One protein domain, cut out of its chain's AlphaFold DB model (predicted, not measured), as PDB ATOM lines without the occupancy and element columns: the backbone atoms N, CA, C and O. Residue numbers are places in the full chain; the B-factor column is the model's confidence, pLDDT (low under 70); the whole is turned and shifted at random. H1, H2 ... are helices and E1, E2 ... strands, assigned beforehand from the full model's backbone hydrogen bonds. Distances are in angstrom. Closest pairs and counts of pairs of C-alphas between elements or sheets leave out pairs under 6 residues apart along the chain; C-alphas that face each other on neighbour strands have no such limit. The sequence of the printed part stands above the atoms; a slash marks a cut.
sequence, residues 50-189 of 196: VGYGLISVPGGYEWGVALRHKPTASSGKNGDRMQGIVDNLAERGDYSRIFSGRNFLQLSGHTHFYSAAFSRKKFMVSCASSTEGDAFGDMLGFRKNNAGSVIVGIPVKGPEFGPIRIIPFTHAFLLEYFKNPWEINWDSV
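Overview. This is residues 50 to 189 of the 196 residues of an uncharacterized protein of Candidatus Parcubacteria bacterium (UniProt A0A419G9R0). What would one see first? A twisted sheet of five strands, E1 to E5, has H1 over one face, while the hairpin E6 and E7 lies loosely over part of the other. Beyond this hairpin H3 leads into a tail, residues 175 to 188, that sticks out, and H2 sits in a loop far from the middle. What is it made of? The 140 printed residues run E1 E2 H1 E3 E4 E5 H2 E6 E7 H3 H4, a mixed class with under half of the residues in named elements; the large sheet, order E1 E2 E3 E5 E4, is mixed, and E6 and E7 are antiparallel. How compact is it? It is only just compact, close to loose, with a radius of gyration of the C-alphas of 16.8 A, and flat, spanning 45 by 41 by 21 A.

Along the chain. Where does the first half run? E1, residues 50 to 55, starts at C-alpha 50 (52.593, -44.455, 12.774) and is 15.9 A long; E2, residues 63 to 68, is 16.2 A and H1, residues 81 to 92, 16.9 A. E3 is residues 104 to 108, E4 115 to 119 and E5 122 to 126. What follows? H2 is residues 135 to 139, E6 148 to 153, 16.8 A long, and E7 165 to 170, 15.5 A. H3, residues 171 to 179, is 12.2 A long, and H4, residues 186 to 189, ends at C-alpha 189 (36.427, -33.061, -8.394).

Arrangement. How is the large sheet paired? The hairpin E1 and E2 is antiparallel, with N 53 and O 65 at 2.9 A. E2 and E3 are parallel, N 66 and O 105 at 2.8 A, and so are E3 and E5, N 106 and O 123 at 2.8 A; the hairpin E4 and E5 is antiparallel, N 117 and O 124 at 2.9 A. Where is H1? It is on this sheet at a height of 9.4 A, over E5 and E4, with the C-alphas of Met 82 and Ala 117 closest at 6.2 A. E2, H1 and E3 form a strand-helix-strand unit, two parallel strands with a helix between, and its crossover is right-handed. What of the rest? E5 and E6 are near each other, with 5 pairs of C-alphas within 10 A, and the hairpin E6 and E7 has N 151 and O 167 at 2.9 A. The closest C-alphas of E6 and H3, Gly 148 and His 171, are 5.1 A apart; H2 and H4 touch no helix. Are the helix backbones complete? Every O i to N i+4 pair is within hydrogen-bond range in H2 and H3, and 7 of 8 in H1; H4 is too short for such a pair.

Size, cuts and confidence. How far does it reach? The two C-alphas farthest apart, those of Gly 59 and Met 139, are 52.2 A from each other. Is it unbroken? The printed part has no cut; the long links are E2 to H1, H1 to E3 and E6 to E7. Where is confidence low? The mean pLDDT of the printed part is 80.7, and residues 71 to 81, 92 to 93 and 95 to 96 are under 70.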
ATOM      1  N   VAL A  50      51.538 -44.478  13.795       75.19
ATOM      2  CA  VAL A  50      52.593 -44.455  12.774       75.19
ATOM      3  C   VAL A  50      52.339 -45.587  11.790       75.19
ATOM      4  O   VAL A  50      52.235 -46.741  12.193       75.19
ATOM      5  N   GLY A  51      52.258 -45.262  10.504       79.00
ATOM      6  CA  GLY A  51      52.113 -46.236   9.427       79.00
ATOM      7  C   GLY A  51      52.995 -45.868   8.244       79.00
ATOM      8  O   GLY A  51      53.151 -44.689   7.932       79.00
ATOM      9  N   TYR A  52      53.566 -46.872   7.585       85.62
ATOM     10  CA  TYR A  52      54.237 -46.714   6.298       85.62
ATOM     11  C   TYR A  52      53.763 -47.819   5.381       85.62
ATOM     12  O   TYR A  52      53.586 -48.955   5.816       85.62
ATOM     13  N   GLY A  53      53.596 -47.491   4.115       87.81
ATOM     14  CA  GLY A  53      53.201 -48.462   3.123       87.81
ATOM     15  C   GLY A  53      53.336 -47.904   1.727       87.81
ATOM     16  O   GLY A  53      53.819 -46.789   1.520       87.81
ATOM     17  N   LEU A  54      52.899 -48.716   0.782       89.94
ATOM     18  CA  LEU A  54      52.825 -48.371  -0.621       89.94
ATOM     19  C   LEU A  54      51.356 -48.468  -1.034       89.94
ATOM     20  O   LEU A  54      50.651 -49.368  -0.576       89.94
ATOM     21  N   ILE A  55      50.895 -47.538  -1.862       90.25
ATOM     22  CA  ILE A  55      49.578 -47.598  -2.497       90.25
ATOM     23  C   ILE A  55      49.765 -47.569  -4.009       90.25
ATOM     24  O   ILE A  55      50.527 -46.764  -4.547       90.25
ATOM     25  N   SER A  56      49.086 -48.476  -4.696       90.06
ATOM     26  CA  SER A  56      49.090 -48.576  -6.148       90.06
ATOM     27  C   SER A  56      47.795 -49.226  -6.621       90.06
ATOM     28  O   SER A  56      47.089 -49.888  -5.858       90.06
ATOM     29  N   VAL A  57      47.488 -49.025  -7.896       87.44
ATOM     30  CA  VAL A  57      46.461 -49.774  -8.626       87.44
ATOM     31  C   VAL A  57      47.153 -50.565  -9.741       87.44
ATOM     32  O   VAL A  57      48.271 -50.203 -10.122       87.44
ATOM     33  N   PRO A  58      46.542 -51.632 -10.287       87.19
ATOM     34  CA  PRO A  58      47.145 -52.399 -11.377       87.19
ATOM     35  C   PRO A  58      47.556 -51.506 -12.559       87.19
ATOM     36  O   PRO A  58      46.742 -50.759 -13.094       87.19
ATOM     37  N   GLY A  59      48.834 -51.567 -12.949       86.56
ATOM     38  CA  GLY A  59      49.397 -50.729 -14.017       86.56
ATOM     39  C   GLY A  59      49.611 -49.252 -13.651       86.56
ATOM     40  O   GLY A  59      49.988 -48.463 -14.515       86.56
ATOM     41  N   GLY A  60      49.369 -48.870 -12.394       90.44
ATOM     42  CA  GLY A  60      49.592 -47.527 -11.870       90.44
ATOM     43  C   GLY A  60      50.975 -47.333 -11.247       90.44
ATOM     44  O   GLY A  60      51.770 -48.262 -11.097       90.44
ATOM     45  N   TYR A  61      51.243 -46.092 -10.855       92.88
ATOM     46  CA  TYR A  61      52.427 -45.711 -10.099       92.88
ATOM     47  C   TYR A  61      52.330 -46.181  -8.648       92.88
ATOM     48  O   TYR A  61      51.270 -46.122  -8.023       92.88
ATOM     49  N   GLU A  62      53.463 -46.603  -8.094       93.44
ATOM     50  CA  GLU A  62      53.565 -47.013  -6.698       93.44
ATOM     51  C   GLU A  62      53.948 -45.831  -5.805       93.44
ATOM     52  O   GLU A  62      55.104 -45.399  -5.739       93.44
ATOM     53  N   TRP A  63      52.951 -45.303  -5.104       92.75
ATOM     54  CA  TRP A  63      53.100 -44.184  -4.188       92.75
ATOM     55  C   TRP A  63      53.538 -44.660  -2.809       92.75
ATOM     56  O   TRP A  63      52.933 -45.557  -2.229       92.75
ATOM     57  N   GLY A  64      54.545 -44.002  -2.235       91.50
ATOM     58  CA  GLY A  64      54.833 -44.130  -0.810       91.50
ATOM     59  C   GLY A  64      53.768 -43.424   0.023       91.50
ATOM     60  O   GLY A  64      53.395 -42.293  -0.281       91.50
ATOM     61  N   VAL A  65      53.297 -44.050   1.097       90.19
ATOM     62  CA  VAL A  65      52.360 -43.432   2.041       90.19
ATOM     63  C   VAL A  65      52.916 -43.536   3.450       90.19
ATOM     64  O   VAL A  65      53.337 -44.604   3.891       90.19
ATOM     65  N   ALA A  66      52.904 -42.416   4.167       86.88
ATOM     66  CA  ALA A  66      53.255 -42.338   5.574       86.88
ATOM     67  C   ALA A  66      52.103 -41.715   6.369       86.88
ATOM     68  O   ALA A  66      51.668 -40.605   6.081       86.88
ATOM     69  N   LEU A  67      51.639 -42.404   7.404       86.00
ATOM     70  CA  LEU A  67      50.662 -41.899   8.363       86.00
ATOM     71  C   LEU A  67      51.385 -41.576   9.668       86.00
ATOM     72  O   LEU A  67      52.153 -42.394  10.177       86.00
ATOM     73  N   ARG A  68      51.164 -40.381  10.209       79.81
ATOM     74  CA  ARG A  68      51.828 -39.909  11.428       79.81
ATOM     75  C   ARG A  68      50.827 -39.280  12.389       79.81
ATOM     76  O   ARG A  68      50.015 -38.457  11.993       79.81
ATOM     77  N   HIS A  69      50.950 -39.579  13.678       74.94
ATOM     78  CA  HIS A  69      50.190 -38.906  14.729       74.94
ATOM     79  C   HIS A  69      50.457 -37.402  14.712       74.94
ATOM     80  O   HIS A  69      49.531 -36.611  14.590       74.94
ATOM     81  N   LYS A  70      51.740 -37.029  14.760       73.12
ATOM     82  CA  LYS A  70      52.220 -35.650  14.685       73.12
ATOM     83  C   LYS A  70      53.180 -35.474  13.514       73.12
ATOM     84  O   LYS A  70      53.865 -36.439  13.158       73.12
ATOM     85  N   PRO A  71      53.281 -34.272  12.935       67.31
ATOM     86  CA  PRO A  71      54.278 -34.021  11.914       67.31
ATOM     87  C   PRO A  71      55.698 -34.284  12.431       67.31
ATOM     88  O   PRO A  71      55.986 -34.099  13.614       67.31
ATOM     89  N   THR A  72      56.585 -34.723  11.533       61.09
ATOM     90  CA  THR A  72      57.966 -35.150  11.836       61.09
ATOM     91  C   THR A  72      58.789 -34.068  12.544       61.09
ATOM     92  O   THR A  72      59.717 -34.394  13.279       61.09
ATOM     93  N   ALA A  73      58.397 -32.807  12.376       59.25
ATOM     94  CA  ALA A  73      58.716 -31.694  13.252       59.25
ATOM     95  C   ALA A  73      57.607 -30.648  13.130       59.25
ATOM     96  O   ALA A  73      57.030 -30.492  12.063       59.25
ATOM     97  N   SER A  74      57.310 -29.907  14.188       52.69
ATOM     98  CA  SER A  74      56.630 -28.621  14.057       52.69
ATOM     99  C   SER A  74      57.672 -27.552  14.327       52.69
ATOM    100  O   SER A  74      58.402 -27.666  15.316       52.69
ATOM    101  N   SER A  75      57.724 -26.491  13.523       50.50
ATOM    102  CA  SER A  75      58.325 -25.250  14.013       50.50
ATOM    103  C   SER A  75      57.705 -24.907  15.375       50.50
ATOM    104  O   SER A  75      56.557 -25.284  15.647       50.50
ATOM    105  N   GLY A  76      58.440 -24.206  16.240       52.03
ATOM    106  CA  GLY A  76      57.908 -23.751  17.529       52.03
ATOM    107  C   GLY A  76      56.553 -23.036  17.388       52.03
ATOM    108  O   GLY A  76      56.128 -22.701  16.282       52.03
ATOM    109  N   LYS A  77      55.872 -22.774  18.514       49.16
ATOM    110  CA  LYS A  77      54.469 -22.302  18.577       49.16
ATOM    111  C   LYS A  77      54.088 -21.161  17.603       49.16
ATOM    112  O   LYS A  77      52.913 -21.079  17.254       49.16
ATOM    113  N   ASN A  78      55.057 -20.362  17.138       49.53
ATOM    114  CA  ASN A  78      54.881 -19.194  16.265       49.53
ATOM    115  C   ASN A  78      55.578 -19.277  14.885       49.53
ATOM    116  O   ASN A  78      55.590 -18.282  14.169       49.53
ATOM    117  N   GLY A  79      56.197 -20.403  14.514       61.31
ATOM    118  CA  GLY A  79      56.852 -20.560  13.205       61.31
ATOM    119  C   GLY A  79      55.937 -21.161  12.133       61.31
ATOM    120  O   GLY A  79      54.861 -21.680  12.449       61.31
ATOM    121  N   ASP A  80      56.386 -21.143  10.874       68.88
ATOM    122  CA  ASP A  80      55.755 -21.921   9.806       68.88
ATOM    123  C   ASP A  80      55.944 -23.421  10.073       68.88
ATOM    124  O   ASP A  80      57.029 -23.996   9.915       68.88
ATOM    125  N   ARG A  81      54.847 -24.060  10.495       68.50
ATOM    126  CA  ARG A  81      54.836 -25.471  10.886       68.50
ATOM    127  C   ARG A  81      55.203 -26.383   9.731       68.50
ATOM    128  O   ARG A  81      55.806 -27.420   9.984       68.50
ATOM    129  N   MET A  82      54.873 -26.003   8.499       75.00
ATOM    130  CA  MET A  82      55.205 -26.800   7.329       75.00
ATOM    131  C   MET A  82      56.673 -26.684   6.956       75.00
ATOM    132  O   MET A  82      57.269 -27.699   6.603       75.00
ATOM    133  N   GLN A  83      57.270 -25.501   7.104       75.44
ATOM    134  CA  GLN A  83      58.697 -25.316   6.845       75.44
ATOM    135  C   GLN A  83      59.543 -26.259   7.711       75.44
ATOM    136  O   GLN A  83      60.378 -26.996   7.194       75.44
ATOM    137  N   GLY A  84      59.237 -26.356   9.011       72.62
ATOM    138  CA  GLY A  84      59.945 -27.275   9.910       72.62
ATOM    139  C   GLY A  84      59.828 -28.752   9.505       72.62
ATOM    140  O   GLY A  84      60.792 -29.508   9.644       72.62
ATOM    141  N   ILE A  85      58.671 -29.168   8.972       75.00
ATOM    142  CA  ILE A  85      58.462 -30.526   8.438       75.00
ATOM    143  C   ILE A  85      59.325 -30.746   7.198       75.00
ATOM    144  O   ILE A  85      59.979 -31.785   7.086       75.00
ATOM    145  N   VAL A  86      59.310 -29.782   6.274       77.44
ATOM    146  CA  VAL A  86      60.072 -29.824   5.023       77.44
ATOM    147  C   VAL A  86      61.565 -29.953   5.316       77.44
ATOM    148  O   VAL A  86      62.201 -30.858   4.774       77.44
ATOM    149  N   ASP A  87      62.093 -29.126   6.217       76.56
ATOM    150  CA  ASP A  87      63.512 -29.109   6.578       76.56
ATOM    151  C   ASP A  87      63.938 -30.436   7.220       76.56
ATOM    152  O   ASP A  87      64.890 -31.079   6.775       76.56
ATOM    153  N   ASN A  88      63.165 -30.927   8.193       74.50
ATOM    154  CA  ASN A  88      63.467 -32.193   8.866       74.50
ATOM    155  C   ASN A  88      63.390 -33.395   7.924       74.50
ATOM    156  O   ASN A  88      64.173 -34.339   8.033       74.50
ATOM    157  N   LEU A  89      62.430 -33.405   7.000       73.81
ATOM    158  CA  LEU A  89      62.354 -34.464   6.002       73.81
ATOM    159  C   LEU A  89      63.490 -34.367   4.988       73.81
ATOM    160  O   LEU A  89      63.922 -35.409   4.492       73.81
ATOM    161  N   ALA A  90      63.952 -33.167   4.643       72.25
ATOM    162  CA  ALA A  90      65.119 -33.000   3.788       72.25
ATOM    163  C   ALA A  90      66.375 -33.585   4.456       72.25
ATOM    164  O   ALA A  90      67.118 -34.305   3.794       72.25
ATOM    165  N   GLU A  91      66.548 -33.363   5.760       74.31
ATOM    166  CA  GLU A  91      67.691 -33.849   6.542       74.31
ATOM    167  C   GLU A  91      67.653 -35.366   6.802       74.31
ATOM    168  O   GLU A  91      68.635 -36.064   6.566       74.31
ATOM    169  N   ARG A  92      66.506 -35.917   7.232       69.81
ATOM    170  CA  ARG A  92      66.393 -37.342   7.619       69.81
ATOM    171  C   ARG A  92      66.485 -38.333   6.454       69.81
ATOM    172  O   ARG A  92      66.648 -39.529   6.695       69.81
ATOM    173  N   GLY A  93      66.334 -37.878   5.210       66.94
ATOM    174  CA  GLY A  93      66.402 -38.746   4.029       66.94
ATOM    175  C   GLY A  93      65.289 -39.807   3.970       66.94
ATOM    176  O   GLY A  93      64.144 -39.538   4.341       66.94
ATOM    177  N   ASP A  94      65.617 -40.989   3.443       70.88
ATOM    178  CA  ASP A  94      64.751 -42.179   3.376       70.88
ATOM    179  C   ASP A  94      65.373 -43.315   4.203       70.88
ATOM    180  O   ASP A  94      66.104 -44.166   3.696       70.88
ATOM    181  N   TYR A  95      65.127 -43.285   5.512       63.22
ATOM    182  CA  TYR A  95      65.752 -44.210   6.462       63.22
ATOM    183  C   TYR A  95      65.218 -45.644   6.349       63.22
ATOM    184  O   TYR A  95      65.934 -46.589   6.672       63.22
ATOM    185  N   SER A  96      63.966 -45.822   5.917       67.75
ATOM    186  CA  SER A  96      63.353 -47.146   5.784       67.75
ATOM    187  C   SER A  96      63.649 -47.785   4.430       67.75
ATOM    188  O   SER A  96      63.430 -48.984   4.275       67.75
ATOM    189  N   ARG A  97      64.123 -47.002   3.447       78.62
ATOM    190  CA  ARG A  97      64.274 -47.376   2.026       78.62
ATOM    191  C   ARG A  97      62.968 -47.778   1.334       78.62
ATOM    192  O   ARG A  97      62.975 -48.025   0.131       78.62
ATOM    193  N   ILE A  98      61.852 -47.813   2.065       80.31
ATOM    194  CA  ILE A  98      60.521 -48.164   1.553       80.31
ATOM    195  C   ILE A  98      60.106 -47.160   0.475       80.31
ATOM    196  O   ILE A  98      59.436 -47.519  -0.487       80.31
ATOM    197  N   PHE A  99      60.549 -45.907   0.595       83.38
ATOM    198  CA  PHE A  99      60.191 -44.837  -0.330       83.38
ATOM    199  C   PHE A  99      61.248 -44.593  -1.408       83.38
ATOM    200  O   PHE A  99      61.148 -43.627  -2.167       83.38
ATOM    201  N   SER A 100      62.251 -45.466  -1.515       84.00
ATOM    202  CA  SER A 100      63.401 -45.215  -2.373       84.00
ATOM    203  C   SER A 100      62.967 -45.160  -3.834       84.00
ATOM    204  O   SER A 100      62.196 -45.999  -4.301       84.00
ATOM    205  N   GLY A 101      63.403 -44.117  -4.543       83.56
ATOM    206  CA  GLY A 101      63.016 -43.845  -5.930       83.56
ATOM    207  C   GLY A 101      61.596 -43.294  -6.122       83.56
ATOM    208  O   GLY A 101      61.324 -42.714  -7.177       83.56
ATOM    209  N   ARG A 102      60.730 -43.375  -5.106       88.12
ATOM    210  CA  ARG A 102      59.297 -43.079  -5.200       88.12
ATOM    211  C   ARG A 102      58.956 -41.671  -4.725       88.12
ATOM    212  O   ARG A 102      59.701 -41.040  -3.974       88.12
ATOM    213  N   ASN A 103      57.812 -41.178  -5.176       90.00
ATOM    214  CA  ASN A 103      57.139 -40.045  -4.564       90.00
ATOM    215  C   ASN A 103      56.326 -40.537  -3.374       90.00
ATOM    216  O   ASN A 103      55.767 -41.635  -3.423       90.00
ATOM    217  N   PHE A 104      56.280 -39.745  -2.306       87.75
ATOM    218  CA  PHE A 104      55.548 -40.119  -1.107       87.75
ATOM    219  C   PHE A 104      54.594 -39.032  -0.628       87.75
ATOM    220  O   PHE A 104      54.904 -37.841  -0.670       87.75
ATOM    221  N   LEU A 105      53.460 -39.486  -0.105       90.31
ATOM    222  CA  LEU A 105      52.463 -38.705   0.605       90.31
ATOM    223  C   LEU A 105      52.565 -38.991   2.108       90.31
ATOM    224  O   LEU A 105      52.446 -40.134   2.539       90.31
ATOM    225  N   GLN A 106      52.770 -37.957   2.916       88.75
ATOM    226  CA  GLN A 106      52.675 -38.030   4.368       88.75
ATOM    227  C   GLN A 106      51.413 -37.322   4.843       88.75
ATOM    228  O   GLN A 106      51.243 -36.129   4.601       88.75
ATOM    229  N   LEU A 107      50.584 -38.049   5.582       88.44
ATOM    230  CA  LEU A 107      49.414 -37.528   6.272       88.44
ATOM    231  C   LEU A 107      49.712 -37.440   7.771       88.44
ATOM    232  O   LEU A 107      50.194 -38.408   8.368       88.44
ATOM    233  N   SER A 108      49.441 -36.287   8.379       85.19
ATOM    234  CA  SER A 108      49.604 -36.079   9.819       85.19
ATOM    235  C   SER A 108      48.385 -35.453  10.492       85.19
ATOM    236  O   SER A 108      47.588 -34.780   9.847       85.19
ATOM    237  N   GLY A 109      48.247 -35.677  11.799       79.38
ATOM    238  CA  GLY A 109      47.269 -35.004  12.656       79.38
ATOM    239  C   GLY A 109      47.942 -34.116  13.706       79.38
ATOM    240  O   GLY A 109      48.969 -33.489  13.437       79.38
ATOM    241  N   HIS A 110      47.368 -34.093  14.916       75.81
ATOM    242  CA  HIS A 110      47.889 -33.469  16.149       75.81
ATOM    243  C   HIS A 110      48.000 -31.939  16.156       75.81
ATOM    244  O   HIS A 110      47.835 -31.321  17.200       75.81
ATOM    245  N   THR A 111      48.245 -31.292  15.017       72.75
ATOM    246  CA  THR A 111      48.361 -29.830  14.975       72.75
ATOM    247  C   THR A 111      47.016 -29.128  15.043       72.75
ATOM    248  O   THR A 111      47.009 -27.943  15.326       72.75
ATOM    249  N   HIS A 112      45.901 -29.821  14.785       76.19
ATOM    250  CA  HIS A 112      44.534 -29.273  14.790       76.19
ATOM    251  C   HIS A 112      44.295 -28.132  13.782       76.19
ATOM    252  O   HIS A 112      43.277 -27.442  13.822       76.19
ATOM    253  N   PHE A 113      45.226 -27.951  12.847       76.44
ATOM    254  CA  PHE A 113      45.150 -26.987  11.762       76.44
ATOM    255  C   PHE A 113      45.464 -27.709  10.461       76.44
ATOM    256  O   PHE A 113      46.439 -28.461  10.393       76.44
ATOM    257  N   TYR A 114      44.645 -27.439   9.445       80.00
ATOM    258  CA  TYR A 114      44.932 -27.848   8.081       80.00
ATOM    259  C   TYR A 114      46.188 -27.139   7.576       80.00
ATOM    260  O   TYR A 114      46.306 -25.916   7.685       80.00
ATOM    261  N   SER A 115      47.105 -27.906   7.000       81.19
ATOM    262  CA  SER A 115      48.282 -27.363   6.335       81.19
ATOM    263  C   SER A 115      48.804 -28.348   5.300       81.19
ATOM    264  O   SER A 115      48.753 -29.558   5.501       81.19
ATOM    265  N   ALA A 116      49.326 -27.840   4.190       86.50
ATOM    266  CA  ALA A 116      49.915 -28.665   3.151       86.50
ATOM    267  C   ALA A 116      51.216 -28.043   2.661       86.50
ATOM    268  O   ALA A 116      51.352 -26.822   2.622       86.50
ATOM    269  N   ALA A 117      52.170 -28.888   2.290       85.19
ATOM    270  CA  ALA A 117      53.409 -28.458   1.674       85.19
ATOM    271  C   ALA A 117      53.920 -29.504   0.704       85.19
ATOM    272  O   ALA A 117      53.649 -30.704   0.816       85.19
ATOM    273  N   PHE A 118      54.715 -29.011  -0.230       83.06
ATOM    274  CA  PHE A 118      55.376 -29.810  -1.230       83.06
ATOM    275  C   PHE A 118      56.872 -29.530  -1.189       83.06
ATOM    276  O   PHE A 118      57.296 -28.377  -1.165       83.06
ATOM    277  N   SER A 119      57.673 -30.590  -1.172       79.50
ATOM    278  CA  SER A 119      59.122 -30.483  -1.271       79.50
ATOM    279  C   SER A 119      59.695 -31.697  -1.986       79.50
ATOM    280  O   SER A 119      59.605 -32.824  -1.500       79.50
ATOM    281  N   ARG A 120      60.334 -31.475  -3.141       80.31
ATOM    282  CA  ARG A 120      60.912 -32.541  -3.979       80.31
ATOM    283  C   ARG A 120      59.884 -33.656  -4.238       80.31
ATOM    284  O   ARG A 120      58.786 -33.376  -4.675       80.31
ATOM    285  N   LYS A 121      60.215 -34.918  -3.953       81.50
ATOM    286  CA  LYS A 121      59.326 -36.085  -4.098       81.50
ATOM    287  C   LYS A 121      58.371 -36.292  -2.906       81.50
ATOM    288  O   LYS A 121      57.863 -37.393  -2.710       81.50
ATOM    289  N   LYS A 122      58.209 -35.284  -2.043       84.75
ATOM    290  CA  LYS A 122      57.548 -35.387  -0.736       84.75
ATOM    291  C   LYS A 122      56.346 -34.452  -0.699       84.75
ATOM    292  O   LYS A 122      56.493 -33.237  -0.836       84.75
ATOM    293  N   PHE A 123      55.172 -35.016  -0.461       88.62
ATOM    294  CA  PHE A 123      53.923 -34.287  -0.288       88.62
ATOM    295  C   PHE A 123      53.462 -34.472   1.150       88.62
ATOM    296  O   PHE A 123      53.374 -35.597   1.628       88.62
ATOM    297  N   MET A 124      53.217 -33.382   1.867       87.75
ATOM    298  CA  MET A 124      52.870 -33.420   3.286       87.75
ATOM    299  C   MET A 124      51.541 -32.716   3.491       87.75
ATOM    300  O   MET A 124      51.388 -31.569   3.080       87.75
ATOM    301  N   VAL A 125      50.603 -33.390   4.148       89.25
ATOM    302  CA  VAL A 125      49.282 -32.855   4.475       89.25
ATOM    303  C   VAL A 125      49.015 -33.107   5.952       89.25
ATOM    304  O   VAL A 125      49.008 -34.250   6.403       89.25
ATOM    305  N   SER A 126      48.791 -32.040   6.712       87.06
ATOM    306  CA  SER A 126      48.260 -32.115   8.067       87.06
ATOM    307  C   SER A 126      46.757 -31.872   8.028       87.06
ATOM    308  O   SER A 126      46.302 -30.871   7.467       87.06
ATOM    309  N   CYS A 127      45.982 -32.788   8.602       83.31
ATOM    310  CA  CYS A 127      44.537 -32.653   8.704       83.31
ATOM    311  C   CYS A 127      44.148 -31.782   9.908       83.31
ATOM    312  O   CYS A 127      44.810 -31.759  10.950       83.31
ATOM    313  N   ALA A 128      43.030 -31.082   9.740       78.88
ATOM    314  CA  ALA A 128      42.267 -30.447  10.805       78.88
ATOM    315  C   ALA A 128      41.831 -31.461  11.886       78.88
ATOM    316  O   ALA A 128      41.834 -32.672  11.655       78.88
ATOM    317  N   SER A 129      41.454 -30.958  13.067       78.50
ATOM    318  CA  SER A 129      40.790 -31.799  14.072       78.50
ATOM    319  C   SER A 129      39.313 -31.966  13.708       78.50
ATOM    320  O   SER A 129      38.740 -31.104  13.055       78.50
ATOM    321  N   SER A 130      38.654 -33.026  14.168       73.25
ATOM    322  CA  SER A 130      37.186 -33.128  14.092       73.25
ATOM    323  C   SER A 130      36.476 -32.385  15.233       73.25
ATOM    324  O   SER A 130      35.254 -32.410  15.316       73.25
ATOM    325  N   THR A 131      37.227 -31.714  16.109       74.50
ATOM    326  CA  THR A 131      36.717 -30.968  17.268       74.50
ATOM    327  C   THR A 131      37.116 -29.496  17.170       74.50
ATOM    328  O   THR A 131      38.291 -29.211  16.954       74.50
ATOM    329  N   GLU A 132      36.192 -28.552  17.384       71.38
ATOM    330  CA  GLU A 132      36.482 -27.099  17.368       71.38
ATOM    331  C   GLU A 132      37.304 -26.646  18.596       71.38
ATOM    332  O   GLU A 132      38.135 -25.743  18.499       71.38
ATOM    333  N   GLY A 133      37.135 -27.320  19.733       72.62
ATOM    334  CA  GLY A 133      37.852 -27.069  20.982       72.62
ATOM    335  C   GLY A 133      37.440 -28.073  22.057       72.62
ATOM    336  O   GLY A 133      36.541 -28.886  21.837       72.62
ATOM    337  N   ASP A 134      38.109 -28.023  23.201       74.75
ATOM    338  CA  ASP A 134      37.760 -28.790  24.393       74.75
ATOM    339  C   ASP A 134      38.112 -27.994  25.661       74.75
ATOM    340  O   ASP A 134      38.822 -26.985  25.616       74.75
ATOM    341  N   ALA A 135      37.611 -28.453  26.812       76.69
ATOM    342  CA  ALA A 135      37.841 -27.796  28.099       76.69
ATOM    343  C   ALA A 135      39.337 -27.684  28.452       76.69
ATOM    344  O   ALA A 135      39.748 -26.776  29.171       76.69
ATOM    345  N   PHE A 136      40.160 -28.602  27.943       75.00
ATOM    346  CA  PHE A 136      41.601 -28.585  28.148       75.00
ATOM    347  C   PHE A 136      42.277 -27.461  27.350       75.00
ATOM    348  O   PHE A 136      43.114 -26.734  27.886       75.00
ATOM    349  N   GLY A 137      41.891 -27.286  26.088       73.69
ATOM    350  CA  GLY A 137      42.340 -26.205  25.226       73.69
ATOM    351  C   GLY A 137      41.941 -24.840  25.768       73.69
ATOM    352  O   GLY A 137      42.784 -23.943  25.799       73.69
ATOM    353  N   ASP A 138      40.716 -24.711  26.281       80.44
ATOM    354  CA  ASP A 138      40.245 -23.486  26.936       80.44
ATOM    355  C   ASP A 138      41.046 -23.189  28.212       80.44
ATOM    356  O   ASP A 138      41.520 -22.068  28.402       80.44
ATOM    357  N   MET A 139      41.285 -24.205  29.052       79.44
ATOM    358  CA  MET A 139      42.094 -24.078  30.272       79.44
ATOM    359  C   MET A 139      43.525 -23.599  29.981       79.44
ATOM    360  O   MET A 139      44.084 -22.822  30.753       79.44
ATOM    361  N   LEU A 140      44.133 -24.060  28.884       79.56
ATOM    362  CA  LEU A 140      45.506 -23.706  28.502       79.56
ATOM    363  C   LEU A 140      45.602 -22.492  27.564       79.56
ATOM    364  O   LEU A 140      46.711 -22.116  27.171       79.56
ATOM    365  N   GLY A 141      44.473 -21.876  27.204       76.88
ATOM    366  CA  GLY A 141      44.431 -20.723  26.305       76.88
ATOM    367  C   GLY A 141      44.901 -21.040  24.883       76.88
ATOM    368  O   GLY A 141      45.527 -20.201  24.227       76.88
ATOM    369  N   PHE A 142      44.663 -22.260  24.400       77.25
ATOM    370  CA  PHE A 142      44.944 -22.606  23.012       77.25
ATOM    371  C   PHE A 142      43.971 -21.907  22.064       77.25
ATOM    372  O   PHE A 142      42.825 -21.612  22.395       77.25
ATOM    373  N   ARG A 143      44.440 -21.624  20.843       73.00
ATOM    374  CA  ARG A 143      43.543 -21.158  19.783       73.00
ATOM    375  C   ARG A 143      42.546 -22.265  19.458       73.00
ATOM    376  O   ARG A 143      42.927 -23.433  19.457       73.00
ATOM    377  N   LYS A 144      41.321 -21.873  19.100       75.88
ATOM    378  CA  LYS A 144      40.328 -22.796  18.543       75.88
ATOM    379  C   LYS A 144      40.923 -23.587  17.380       75.88
ATOM    380  O   LYS A 144      41.682 -23.046  16.569       75.88
ATOM    381  N   ASN A 145      40.568 -24.859  17.318       77.31
ATOM    382  CA  ASN A 145      40.993 -25.760  16.265       77.31
ATOM    383  C   ASN A 145      40.284 -25.399  14.956       77.31
ATOM    384  O   ASN A 145      39.126 -24.975  14.954       77.31
ATOM    385  N   ASN A 146      40.931 -25.676  13.826       76.62
ATOM    386  CA  ASN A 146      40.204 -25.746  12.567       76.62
ATOM    387  C   ASN A 146      39.482 -27.091  12.551       76.62
ATOM    388  O   ASN A 146      40.133 -28.120  12.380       76.62
ATOM    389  N   ALA A 147      38.167 -27.079  12.770       80.62
ATOM    390  CA  ALA A 147      37.350 -28.278  12.662       80.62
ATOM    391  C   ALA A 147      37.151 -28.665  11.184       80.62
ATOM    392  O   ALA A 147      36.842 -27.802  10.354       80.62
ATOM    393  N   GLY A 148      37.336 -29.942  10.844       83.00
ATOM    394  CA  GLY A 148      37.108 -30.437   9.488       83.00
ATOM    395  C   GLY A 148      37.842 -31.725   9.129       83.00
ATOM    396  O   GLY A 148      38.474 -32.378   9.957       83.00
ATOM    397  N   SER A 149      37.764 -32.075   7.851       84.81
ATOM    398  CA  SER A 149      38.460 -33.211   7.242       84.81
ATOM    399  C   SER A 149      39.156 -32.773   5.958       84.81
ATOM    400  O   SER A 149      38.965 -31.653   5.487       84.81
ATOM    401  N   VAL A 150      39.989 -33.632   5.379       87.12
ATOM    402  CA  VAL A 150      40.633 -33.364   4.091       87.12
ATOM    403  C   VAL A 150      40.545 -34.599   3.211       87.12
ATOM    404  O   VAL A 150      40.849 -35.701   3.662       87.12
ATOM    405  N   ILE A 151      40.151 -34.406   1.956       87.44
ATOM    406  CA  ILE A 151      40.305 -35.425   0.920       87.44
ATOM    407  C   ILE A 151      41.586 -35.119   0.154       87.44
ATOM    408  O   ILE A 151      41.814 -33.985  -0.274       87.44
ATOM    409  N   VAL A 152      42.430 -36.136  -0.008       89.19
ATOM    410  CA  VAL A 152      43.667 -36.050  -0.783       89.19
ATOM    411  C   VAL A 152      43.566 -37.008  -1.962       89.19
ATOM    412  O   VAL A 152      43.460 -38.214  -1.767       89.19
ATOM    413  N   GLY A 153      43.599 -36.466  -3.177       89.88
ATOM    414  CA  GLY A 153      43.658 -37.234  -4.417       89.88
ATOM    415  C   GLY A 153      45.065 -37.220  -4.998       89.88
ATOM    416  O   GLY A 153      45.684 -36.160  -5.098       89.88
ATOM    417  N   ILE A 154      45.558 -38.388  -5.403       91.31
ATOM    418  CA  ILE A 154      46.872 -38.563  -6.036       91.31
ATOM    419  C   ILE A 154      46.704 -39.137  -7.448       91.31
ATOM    420  O   ILE A 154      45.817 -39.967  -7.660       91.31
ATOM    421  N   PRO A 155      47.522 -38.723  -8.429       90.94
ATOM    422  CA  PRO A 155      47.399 -39.211  -9.796       90.94
ATOM    423  C   PRO A 155      47.847 -40.675  -9.890       90.94
ATOM    424  O   PRO A 155      48.964 -41.042  -9.512       90.94
ATOM    425  N   VAL A 156      46.970 -41.505 -10.455       90.75
ATOM    426  CA  VAL A 156      47.153 -42.958 -10.592       90.75
ATOM    427  C   VAL A 156      48.446 -43.322 -11.322       90.75
ATOM    428  O   VAL A 156      49.123 -44.267 -10.935       90.75
ATOM    429  N   LYS A 157      48.809 -42.571 -12.368       91.00
ATOM    430  CA  LYS A 157      49.981 -42.856 -13.214       91.00
ATOM    431  C   LYS A 157      51.286 -42.232 -12.710       91.00
ATOM    432  O   LYS A 157      52.323 -42.471 -13.312       91.00
ATOM    433  N   GLY A 158      51.251 -41.483 -11.607       90.38
ATOM    434  CA  GLY A 158      52.418 -40.795 -11.050       90.38
ATOM    435  C   GLY A 158      52.308 -39.269 -11.135       90.38
ATOM    436  O   GLY A 158      51.413 -38.746 -11.805       90.38
ATOM    437  N   PRO A 159      53.175 -38.536 -10.414       89.81
ATOM    438  CA  PRO A 159      53.095 -37.075 -10.270       89.81
ATOM    439  C   PRO A 159      53.235 -36.294 -11.583       89.81
ATOM    440  O   PRO A 159      52.815 -35.146 -11.656       89.81
ATOM    441  N   GLU A 160      53.836 -36.883 -12.612       89.31
ATOM    442  CA  GLU A 160      54.007 -36.279 -13.933       89.31
ATOM    443  C   GLU A 160      52.725 -36.302 -14.779       89.31
ATOM    444  O   GLU A 160      52.620 -35.561 -15.753       89.31
ATOM    445  N   PHE A 161      51.731 -37.110 -14.393       89.00
ATOM    446  CA  PHE A 161      50.469 -37.270 -15.123       89.00
ATOM    447  C   PHE A 161      49.316 -36.432 -14.555       89.00
ATOM    448  O   PHE A 161      48.220 -36.451 -15.112       89.00
ATOM    449  N   GLY A 162      49.526 -35.697 -13.460       85.50
ATOM    450  CA  GLY A 162      48.503 -34.814 -12.909       85.50
ATOM    451  C   GLY A 162      48.867 -34.210 -11.552       85.50
ATOM    452  O   GLY A 162      49.807 -34.653 -10.895       85.50
ATOM    453  N   PRO A 163      48.125 -33.187 -11.102       86.31
ATOM    454  CA  PRO A 163      48.351 -32.581  -9.798       86.31
ATOM    455  C   PRO A 163      47.841 -33.476  -8.662       86.31
ATOM    456  O   PRO A 163      46.841 -34.181  -8.806       86.31
ATOM    457  N   ILE A 164      48.459 -33.355  -7.485       88.31
ATOM    458  CA  ILE A 164      47.827 -33.801  -6.237       88.31
ATOM    459  C   ILE A 164      46.705 -32.822  -5.889       88.31
ATOM    460  O   ILE A 164      46.906 -31.606  -5.865       88.31
ATOM    461  N   ARG A 165      45.515 -33.356  -5.618       88.31
ATOM    462  CA  ARG A 165      44.336 -32.593  -5.202       88.31
ATOM    463  C   ARG A 165      44.213 -32.650  -3.689       88.31
ATOM    464  O   ARG A 165      44.280 -33.728  -3.110       88.31
ATOM    465  N   ILE A 166      44.014 -31.501  -3.053       88.00
ATOM    466  CA  ILE A 166      43.781 -31.417  -1.611       88.00
ATOM    467  C   ILE A 166      42.528 -30.583  -1.394       88.00
ATOM    468  O   ILE A 166      42.483 -29.416  -1.780       88.00
ATOM    469  N   ILE A 167      41.509 -31.203  -0.811       87.06
ATOM    470  CA  ILE A 167      40.171 -30.635  -0.695       87.06
ATOM    471  C   ILE A 167      39.797 -30.618   0.784       87.06
ATOM    472  O   ILE A 167      39.446 -31.663   1.340       87.06
ATOM    473  N   PRO A 168      39.921 -29.465   1.459       85.56
ATOM    474  CA  PRO A 168      39.545 -29.344   2.856       85.56
ATOM    475  C   PRO A 168      38.021 -29.237   2.999       85.56
ATOM    476  O   PRO A 168      37.393 -28.304   2.507       85.56
ATOM    477  N   PHE A 169      37.441 -30.160   3.755       85.81
ATOM    478  CA  PHE A 169      36.067 -30.114   4.241       85.81
ATOM    479  C   PHE A 169      36.075 -29.363   5.565       85.81
ATOM    480  O   PHE A 169      36.191 -29.954   6.639       85.81
ATOM    481  N   THR A 170      36.045 -28.037   5.483       85.00
ATOM    482  CA  THR A 170      36.027 -27.188   6.677       85.00
ATOM    483  C   THR A 170      34.692 -27.309   7.407       85.00
ATOM    484  O   THR A 170      33.671 -27.646   6.810       85.00
ATOM    485  N   HIS A 171      34.668 -26.974   8.693       83.19
ATOM    486  CA  HIS A 171      33.426 -26.898   9.459       83.19
ATOM    487  C   HIS A 171      32.368 -26.009   8.790       83.19
ATOM    488  O   HIS A 171      31.206 -26.389   8.736       83.19
ATOM    489  N   ALA A 172      32.769 -24.867   8.220       83.38
ATOM    490  CA  ALA A 172      31.854 -23.987   7.494       83.38
ATOM    491  C   ALA A 172      31.228 -24.685   6.275       83.38
ATOM    492  O   ALA A 172      30.011 -24.646   6.116       83.38
ATOM    493  N   PHE A 173      32.047 -25.380   5.477       85.56
ATOM    494  CA  PHE A 173      31.582 -26.159   4.327       85.56
ATOM    495  C   PHE A 173      30.612 -27.273   4.748       85.56
ATOM    496  O   PHE A 173      29.547 -27.434   4.160       85.56
ATOM    497  N   LEU A 174      30.948 -28.014   5.809       85.38
ATOM    498  CA  LEU A 174      30.095 -29.079   6.338       85.38
ATOM    499  C   LEU A 174      28.766 -28.531   6.873       85.38
ATOM    500  O   LEU A 174      27.716 -29.107   6.606       85.38
ATOM    501  N   LEU A 175      28.784 -27.407   7.596       86.88
ATOM    502  CA  LEU A 175      27.565 -26.760   8.083       86.88
ATOM    503  C   LEU A 175      26.662 -26.292   6.943       86.88
ATOM    504  O   LEU A 175      25.444 -26.394   7.057       86.88
ATOM    505  N   GLU A 176      27.237 -25.757   5.868       89.19
ATOM    506  CA  GLU A 176      26.475 -25.355   4.688       89.19
ATOM    507  C   GLU A 176      25.815 -26.566   4.022       89.19
ATOM    508  O   GLU A 176      24.607 -26.544   3.780       89.19
ATOM    509  N   TYR A 177      26.568 -27.657   3.857       88.44
ATOM    510  CA  TYR A 177      26.055 -28.920   3.332       88.44
ATOM    511  C   TYR A 177      24.905 -29.480   4.176       88.44
ATOM    512  O   TYR A 177      23.874 -29.870   3.644       88.44
ATOM    513  N   PHE A 178      25.030 -29.485   5.507       87.38
ATOM    514  CA  PHE A 178      23.957 -29.984   6.373       87.38
ATOM    515  C   PHE A 178      22.714 -29.088   6.387       87.38
ATOM    516  O   PHE A 178      21.618 -29.584   6.643       87.38
ATOM    517  N   LYS A 179      22.856 -27.784   6.121       93.69
ATOM    518  CA  LYS A 179      21.709 -26.868   6.001       93.69
ATOM    519  C   LYS A 179      20.963 -27.057   4.687       93.69
ATOM    520  O   LYS A 179      19.741 -26.948   4.674       93.69
ATOM    521  N   ASN A 180      21.689 -27.300   3.602       93.06
ATOM    522  CA  ASN A 180      21.118 -27.483   2.278       93.06
ATOM    523  C   ASN A 180      21.902 -28.566   1.528       93.06
ATOM    524  O   ASN A 180      22.826 -28.220   0.805       93.06
ATOM    525  N   PRO A 181      21.593 -29.861   1.704       90.25
ATOM    526  CA  PRO A 181      22.357 -30.928   1.065       90.25
ATOM    527  C   PRO A 181      22.307 -30.830  -0.463       90.25
ATOM    528  O   PRO A 181      21.236 -30.667  -1.044       90.25
ATOM    529  N   TRP A 182      23.461 -30.973  -1.118       90.12
ATOM    530  CA  TRP A 182      23.569 -31.033  -2.579       90.12
ATOM    531  C   TRP A 182      24.315 -32.288  -3.028       90.12
ATOM    532  O   TRP A 182      25.066 -32.902  -2.269       90.12
ATOM    533  N   GLU A 183      24.134 -32.670  -4.286       89.19
ATOM    534  CA  GLU A 183      24.945 -33.726  -4.884       89.19
ATOM    535  C   GLU A 183      26.336 -33.187  -5.223       89.19
ATOM    536  O   GLU A 183      26.492 -32.155  -5.882       89.19
ATOM    537  N   ILE A 184      27.371 -33.882  -4.750       81.94
ATOM    538  CA  ILE A 184      28.752 -33.569  -5.109       81.94
ATOM    539  C   ILE A 184      29.027 -34.217  -6.465       81.94
ATOM    540  O   ILE A 184      29.022 -35.441  -6.584       81.94
ATOM    541  N   ASN A 185      29.299 -33.400  -7.484       84.12
ATOM    542  CA  ASN A 185      29.744 -33.889  -8.785       84.12
ATOM    543  C   ASN A 185      31.205 -34.361  -8.691       84.12
ATOM    544  O   ASN A 185      32.137 -33.587  -8.929       84.12
ATOM    545  N   TRP A 186      31.399 -35.628  -8.330       79.62
ATOM    546  CA  TRP A 186      32.724 -36.218  -8.140       79.62
ATOM    547  C   TRP A 186      33.584 -36.212  -9.404       79.62
ATOM    548  O   TRP A 186      34.788 -36.020  -9.270       79.62
ATOM    549  N   ASP A 187      32.998 -36.288 -10.601       80.50
ATOM    550  CA  ASP A 187      33.741 -36.235 -11.872       80.50
ATOM    551  C   ASP A 187      34.381 -34.861 -12.115       80.50
ATOM    552  O   ASP A 187      35.425 -34.733 -12.759       80.50
ATOM    553  N   SER A 188      33.777 -33.800 -11.566       75.75
ATOM    554  CA  SER A 188      34.369 -32.458 -11.595       75.75
ATOM    555  C   SER A 188      35.483 -32.278 -10.557       75.75
ATOM    556  O   SER A 188      36.346 -31.410 -10.705       75.75
ATOM    557  N   VAL A 189      35.480 -33.109  -9.512       74.94
ATOM    558  CA  VAL A 189      36.427 -33.061  -8.394       74.94
ATOM    559  C   VAL A 189      37.658 -33.934  -8.666       74.94
ATOM    560  O   VAL A 189      38.796 -33.492  -8.472       74.94
TER     561      VAL A 189